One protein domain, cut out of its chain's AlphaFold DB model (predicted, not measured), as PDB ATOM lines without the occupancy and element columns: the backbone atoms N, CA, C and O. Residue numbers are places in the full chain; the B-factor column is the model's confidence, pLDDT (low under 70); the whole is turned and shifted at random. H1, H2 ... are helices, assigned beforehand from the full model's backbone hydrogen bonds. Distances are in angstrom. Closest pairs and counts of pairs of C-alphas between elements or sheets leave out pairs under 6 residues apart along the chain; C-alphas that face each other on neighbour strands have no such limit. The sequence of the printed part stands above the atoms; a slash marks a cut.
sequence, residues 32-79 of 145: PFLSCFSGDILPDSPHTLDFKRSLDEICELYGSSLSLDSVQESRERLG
ATOM      1  N   PRO A  32     -14.069  37.760  44.913       87.94
ATOM      2  CA  PRO A  32     -14.780  36.582  44.436       87.94
ATOM      3  C   PRO A  32     -14.277  36.166  43.054       87.94
ATOM      4  O   PRO A  32     -14.318  36.961  42.126       87.94
ATOM      5  N   PHE A  33     -13.893  34.900  42.865       87.56
ATOM      6  CA  PHE A  33     -13.457  34.407  41.549       87.56
ATOM      7  C   PHE A  33     -14.496  34.657  40.439       87.56
ATOM      8  O   PHE A  33     -14.144  34.992  39.314       87.56
ATOM      9  N   LEU A  34     -15.787  34.559  40.770       83.81
ATOM     10  CA  LEU A  34     -16.874  34.781  39.817       83.81
ATOM     11  C   LEU A  34     -16.999  36.239  39.346       83.81
ATOM     12  O   LEU A  34     -17.652  36.480  38.331       83.81
ATOM     13  N   SER A  35     -16.372  37.209  40.026       84.88
ATOM     14  CA  SER A  35     -16.361  38.595  39.549       84.88
ATOM     15  C   SER A  35     -15.580  38.721  38.240       84.88
ATOM     16  O   SER A  35     -15.902  39.570  37.416       84.88
ATOM     17  N   CYS A  36     -14.645  37.804  37.964       83.44
ATOM     18  CA  CYS A  36     -13.912  37.756  36.701       83.44
ATOM     19  C   CYS A  36     -14.810  37.549  35.467       83.44
ATOM     20  O   CYS A  36     -14.372  37.849  34.362       83.44
ATOM     21  N   PHE A  37     -16.046  37.053  35.620       86.56
ATOM     22  CA  PHE A  37     -16.946  36.784  34.489       86.56
ATOM     23  C   PHE A  37     -17.793  37.993  34.071       86.56
ATOM     24  O   PHE A  37     -18.398  37.979  33.000       86.56
ATOM     25  N   SER A  38     -17.876  39.027  34.913       79.56
ATOM     26  CA  SER A  38     -18.723  40.202  34.657       79.56
ATOM     27  C   SER A  38     -18.191  41.517  35.245       79.56
ATOM     28  O   SER A  38     -18.906  42.516  35.235       79.56
ATOM     29  N   GLY A  39     -16.958  41.541  35.765       72.12
ATOM     30  CA  GLY A  39     -16.371  42.661  36.510       72.12
ATOM     31  C   GLY A  39     -16.937  42.759  37.927       72.12
ATOM     32  O   GLY A  39     -16.225  42.526  38.900       72.12
ATOM     33  N   ASP A  40     -18.242  43.009  38.019       74.38
ATOM     34  CA  ASP A  40     -19.017  42.998  39.259       74.38
ATOM     35  C   ASP A  40     -20.049  41.867  39.242       74.38
ATOM     36  O   ASP A  40     -20.650  41.548  38.208       74.38
ATOM     37  N   ILE A  41     -20.282  41.253  40.404       75.69
ATOM     38  CA  ILE A  41     -21.370  40.285  40.574       75.69
ATOM     39  C   ILE A  41     -22.602  41.050  41.052       75.69
ATOM     40  O   ILE A  41     -22.762  41.336  42.238       75.69
ATOM     41  N   LEU A  42     -23.478  41.371  40.111       79.44
ATOM     42  CA  LEU A  42     -24.825  41.858  40.366       79.44
ATOM     43  C   LEU A  42     -25.810  40.676  40.328       79.44
ATOM     44  O   LEU A  42     -25.497  39.636  39.743       79.44
ATOM     45  N   PRO A  43     -27.019  40.816  40.902       82.94
ATOM     46  CA  PRO A  43     -28.041  39.765  40.852       82.94
ATOM     47  C   PRO A  43     -28.330  39.249  39.434       82.94
ATOM     48  O   PRO A  43     -28.572  38.059  39.250       82.94
ATOM     49  N   ASP A  44     -28.230  40.126  38.432       84.38
ATOM     50  CA  ASP A  44     -28.487  39.800  37.027       84.38
ATOM     51  C   ASP A  44     -27.242  39.324  36.255       84.38
ATOM     52  O   ASP A  44     -27.367  38.918  35.096       84.38
ATOM     53  N   SER A  45     -26.046  39.324  36.863       85.69
ATOM     54  CA  SER A  45     -24.798  38.907  36.198       85.69
ATOM     55  C   SER A  45     -24.904  37.538  35.513       85.69
ATOM     56  O   SER A  45     -24.524  37.462  34.341       85.69
ATOM     57  N   PRO A  46     -25.505  36.487  36.119       87.88
ATOM     58  CA  PRO A  46     -25.661  35.179  35.471       87.88
ATOM     59  C   PRO A  46     -26.475  35.190  34.169       87.88
ATOM     60  O   PRO A  46     -26.416  34.249  33.374       87.88
ATOM     61  N   HIS A  47     -27.270  36.236  33.934       89.56
ATOM     62  CA  HIS A  47     -28.090  36.366  32.733       89.56
ATOM     63  C   HIS A  47     -27.391  37.116  31.596       89.56
ATOM     64  O   HIS A  47     -27.848  37.009  30.450       89.56
ATOM     65  N   THR A  48     -26.278  37.793  31.881       91.06
ATOM     66  CA  THR A  48     -25.485  38.527  30.889       91.06
ATOM     67  C   THR A  48     -24.781  37.589  29.908       91.06
ATOM     68  O   THR A  48     -24.516  36.420  30.201       91.06
ATOM     69  N   LEU A  49     -24.493  38.102  28.708       92.12
ATOM     70  CA  LEU A  49     -23.772  37.344  27.687       92.12
ATOM     71  C   LEU A  49     -22.330  37.060  28.116       92.12
ATOM     72  O   LEU A  49     -21.860  35.942  27.933       92.12
ATOM     73  N   ASP A  50     -21.654  38.050  28.704       90.56
ATOM     74  CA  ASP A  50     -20.258  37.914  29.120       90.56
ATOM     75  C   ASP A  50     -20.096  36.859  30.210       90.56
ATOM     76  O   ASP A  50     -19.185  36.039  30.120       90.56
ATOM     77  N   PHE A  51     -21.033  36.782  31.160       92.81
ATOM     78  CA  PHE A  51     -20.995  35.747  32.186       92.81
ATOM     79  C   PHE A  51     -21.162  34.345  31.599       92.81
ATOM     80  O   PHE A  51     -20.387  33.445  31.914       92.81
ATOM     81  N   LYS A  52     -22.160  34.152  30.726       93.12
ATOM     82  CA  LYS A  52     -22.425  32.848  30.094       93.12
ATOM     83  C   LYS A  52     -21.256  32.401  29.224       93.12
ATOM     84  O   LYS A  52     -20.819  31.266  29.353       93.12
ATOM     85  N   ARG A  53     -20.718  33.311  28.405       94.06
ATOM     86  CA  ARG A  53     -19.543  33.043  27.570       94.06
ATOM     87  C   ARG A  53     -18.331  32.678  28.428       94.06
ATOM     88  O   ARG A  53     -17.697  31.667  28.165       94.06
ATOM     89  N   SER A  54     -18.054  33.455  29.475       93.81
ATOM     90  CA  SER A  54     -16.922  33.196  30.374       93.81
ATOM     91  C   SER A  54     -17.053  31.852  31.093       93.81
ATOM     92  O   SER A  54     -16.060  31.148  31.261       93.81
ATOM     93  N   LEU A  55     -18.273  31.483  31.499       94.44
ATOM     94  CA  LEU A  55     -18.550  30.188  32.116       94.44
ATOM     95  C   LEU A  55     -18.324  29.034  31.130       94.44
ATOM     96  O   LEU A  55     -17.650  28.071  31.482       94.44
ATOM     97  N   ASP A  56     -18.841  29.132  29.905       95.88
ATOM     98  CA  ASP A  56     -18.628  28.109  28.875       95.88
ATOM     99  C   ASP A  56     -17.125  27.928  28.576       95.88
ATOM    100  O   ASP A  56     -16.612  26.807  28.604       95.88
ATOM    101  N   GLU A  57     -16.401  29.033  28.366       95.56
ATOM    102  CA  GLU A  57     -14.967  29.034  28.043       95.56
ATOM    103  C   GLU A  57     -14.115  28.449  29.179       95.56
ATOM    104  O   GLU A  57     -13.244  27.609  28.942       95.56
ATOM    105  N   ILE A  58     -14.362  28.842  30.433       96.00
ATOM    106  CA  ILE A  58     -13.572  28.328  31.558       96.00
ATOM    107  C   ILE A  58     -13.865  26.850  31.839       96.00
ATOM    108  O   ILE A  58     -12.954  26.115  32.222       96.00
ATOM    109  N   CYS A  59     -15.104  26.395  31.620       95.88
ATOM    110  CA  CYS A  59     -15.463  24.982  31.717       95.88
ATOM    111  C   CYS A  59     -14.682  24.146  30.701       95.88
ATOM    112  O   CYS A  59     -14.144  23.097  31.060       95.88
ATOM    113  N   GLU A  60     -14.575  24.623  29.458       97.00
ATOM    114  CA  GLU A  60     -13.768  23.973  28.421       97.00
ATOM    115  C   GLU A  60     -12.287  23.923  28.822       97.00
ATOM    116  O   GLU A  60     -11.670  22.856  28.780       97.00
ATOM    117  N   LEU A  61     -11.730  25.042  29.296       96.81
ATOM    118  CA  LEU A  61     -10.327  25.128  29.716       96.81
ATOM    119  C   LEU A  61      -9.992  24.218  30.903       96.81
ATOM    120  O   LEU A  61      -8.908  23.631  30.948       96.81
ATOM    121  N   TYR A  62     -10.897  24.098  31.874       96.12
ATOM    122  CA  TYR A  62     -10.699  23.247  33.051       96.12
ATOM    123  C   TYR A  62     -11.129  21.792  32.829       96.12
ATOM    124  O   TYR A  62     -10.824  20.941  33.670       96.12
ATOM    125  N   GLY A  63     -11.819  21.492  31.725       95.69
ATOM    126  CA  GLY A  63     -12.422  20.183  31.474       95.69
ATOM    127  C   GLY A  63     -13.511  19.830  32.491       95.69
ATOM    128  O   GLY A  63     -13.631  18.667  32.882       95.69
ATOM    129  N   SER A  64     -14.259  20.826  32.971       95.69
ATOM    130  CA  SER A  64     -15.338  20.651  33.947       95.69
ATOM    131  C   SER A  64     -16.713  20.598  33.276       95.69
ATOM    132  O   SER A  64     -16.881  20.946  32.108       95.69
ATOM    133  N   SER A  65     -17.730  20.164  34.023       96.25
ATOM    134  CA  SER A  65     -19.121  20.298  33.582       96.25
ATOM    135  C   SER A  65     -19.536  21.768  33.484       96.25
ATOM    136  O   SER A  65     -18.892  22.639  34.064       96.25
ATOM    137  N   LEU A  66     -20.641  22.053  32.796       95.12
ATOM    138  CA  LEU A  66     -21.178  23.409  32.699       95.12
ATOM    139  C   LEU A  66     -21.941  23.808  33.976       95.12
ATOM    140  O   LEU A  66     -23.171  23.780  34.019       95.12
ATOM    141  N   SER A  67     -21.211  24.128  35.045       92.81
ATOM    142  CA  SER A  67     -21.768  24.685  36.284       92.81
ATOM    143  C   SER A  67     -20.712  25.449  37.085       92.81
ATOM    144  O   SER A  67     -19.535  25.088  37.067       92.81
ATOM    145  N   LEU A  68     -21.143  26.462  37.844       91.50
ATOM    146  CA  LEU A  68     -20.257  27.264  38.696       91.50
ATOM    147  C   LEU A  68     -19.542  26.415  39.755       91.50
ATOM    148  O   LEU A  68     -18.333  26.555  39.931       91.50
ATOM    149  N   ASP A  69     -20.266  25.494  40.394       93.12
ATOM    150  CA  ASP A  69     -19.708  24.608  41.421       93.12
ATOM    151  C   ASP A  69     -18.568  23.755  40.856       93.12
ATOM    152  O   ASP A  69     -17.487  23.677  41.435       93.12
ATOM    153  N   SER A  70     -18.753  23.185  39.661       94.88
ATOM    154  CA  SER A  70     -17.731  22.328  39.053       94.88
ATOM    155  C   SER A  70     -16.485  23.091  38.595       94.88
ATOM    156  O   SER A  70     -15.378  22.541  38.627       94.88
ATOM    157  N   VAL A  71     -16.639  24.360  38.202       94.56
ATOM    158  CA  VAL A  71     -15.514  25.253  37.892       94.56
ATOM    159  C   VAL A  71     -14.743  25.580  39.165       94.56
ATOM    160  O   VAL A  71     -13.513  25.505  39.163       94.56
ATOM    161  N   GLN A  72     -15.448  25.896  40.253       92.62
ATOM    162  CA  GLN A  72     -14.845  26.198  41.550       92.62
ATOM    163  C   GLN A  72     -14.063  24.991  42.092       92.62
ATOM    164  O   GLN A  72     -12.879  25.121  42.402       92.62
ATOM    165  N   GLU A  73     -14.669  23.802  42.103       94.44
ATOM    166  CA  GLU A  73     -14.007  22.555  42.510       94.44
ATOM    167  C   GLU A  73     -12.775  22.253  41.645       94.44
ATOM    168  O   GLU A  73     -11.726  21.833  42.143       94.44
ATOM    169  N   SER A  74     -12.877  22.477  40.332       95.44
ATOM    170  CA  SER A  74     -11.754  22.263  39.417       95.44
ATOM    171  C   SER A  74     -10.621  23.251  39.674       95.44
ATOM    172  O   SER A  74      -9.462  22.838  39.701       95.44
ATOM    173  N   ARG A  75     -10.935  24.524  39.932       93.94
ATOM    174  CA  ARG A  75      -9.955  25.554  40.303       93.94
ATOM    175  C   ARG A  75      -9.239  25.212  41.608       93.94
ATOM    176  O   ARG A  75      -8.017  25.317  41.676       93.94
ATOM    177  N   GLU A  76      -9.975  24.778  42.627       93.44
ATOM    178  CA  GLU A  76      -9.406  24.361  43.914       93.44
ATOM    179  C   GLU A  76      -8.488  23.145  43.758       93.44
ATOM    180  O   GLU A  76      -7.377  23.137  44.289       93.44
ATOM    181  N   ARG A  77      -8.904  22.153  42.961       95.62
ATOM    182  CA  ARG A  77      -8.106  20.955  42.660       95.62
ATOM    183  C   ARG A  77      -6.834  21.270  41.869       95.62
ATOM    184  O   ARG A  77      -5.791  20.682  42.143       95.62
ATOM    185  N   LEU A  78      -6.923  22.137  40.860       96.12
ATOM    186  CA  LEU A  78      -5.790  22.529  40.011       96.12
ATOM    187  C   LEU A  78      -4.776  23.389  40.774       96.12
ATOM    188  O   LEU A  78      -3.566  23.285  40.541       96.12
ATOM    189  N   GLY A  79      -5.274  24.238  41.672       95.88
ATOM    190  CA  GLY A  79      -4.494  25.264  42.342       95.88
ATOM    191  C   GLY A  79      -4.226  26.477  41.447       95.88
ATOM    192  O   GLY A  79      -4.285  26.418  40.218       95.88
TER     193      GLY A  79
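AT A GLANCE: This is residues 32 to 79 of the 145 residues of the protein "uncharacterized protein LOC107777943" of Nicotiana tabacum (UniProt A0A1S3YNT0). One straight helix, H2, runs along the longest axis of a small body, and two shorter helices pack on the same side of it: H1 over its first half and H3 over its second half. The loop of residues 38 to 48 makes the end of the body where H2 begins, and residues 63 to 67 fold back from the other end of H2, after which H3 runs the same way as H2 at an angle to it. The printed part has 48 residues with three named helices, in the order H1, H2, H3, and no named strand; its class is all helix. It is compact, with a radius of gyration of the C-alphas of 10.3 A, yet only just elongated in outline, with spans of 28 by 18 by 13 A.

IN THESE COORDINATES: H2 is the longest helix, residues 49 to 62, 14 residues; it runs 20.0 A from C-alpha 49 at (-23.772, 37.344, 27.687) to C-alpha 62 at (-10.699, 23.247, 33.051). H3 takes residues 68 to 78 and measures 15.3 A, ending with C-alpha 78 at (-5.790, 22.529, 40.011). H1 is short, residues 33 to 37, 8.2 A from first to last C-alpha, and begins with C-alpha 33 at (-13.457, 34.407, 41.549).

HOW THE PARTS SIT: H2 touches both other helices. With H3 its closest C-alphas are those of Cys 59 and Val 71, 6.2 A apart, and the two centres are 12.9 A apart. H2 and H3 run the same way at a steep tilt of 37 degrees, only just past shallow. H2 touches H1 with residues 50 to 55 alone; the closest C-alphas are those of Phe 37 and Phe 51, 4.8 A apart. H1 and H3 are near each other, with no pair of C-alphas within 8 A but 5 pairs within 10 A. In H2 and H3 every O i to N i+4 pair is within hydrogen-bond range. In H1 0 of 1 such pairs is within range, while 2 of its 2 O i to N i+3 pairs are.

THE WHOLE: The two C-alphas farthest apart are those of Asp 44, in the link between H1 and H2, and Leu 78, 28.7 A. The first and last printed C-alphas, those of Pro 32 and Gly 79, are 15.4 A apart. The link from H1 to H2 is long, with 11 residues, and the link from H2 to H3 is tight, with 5. The printed part has no cut. The mean pLDDT of the printed part is 90.6, that of H1 is 85, and no printed residue is under 70.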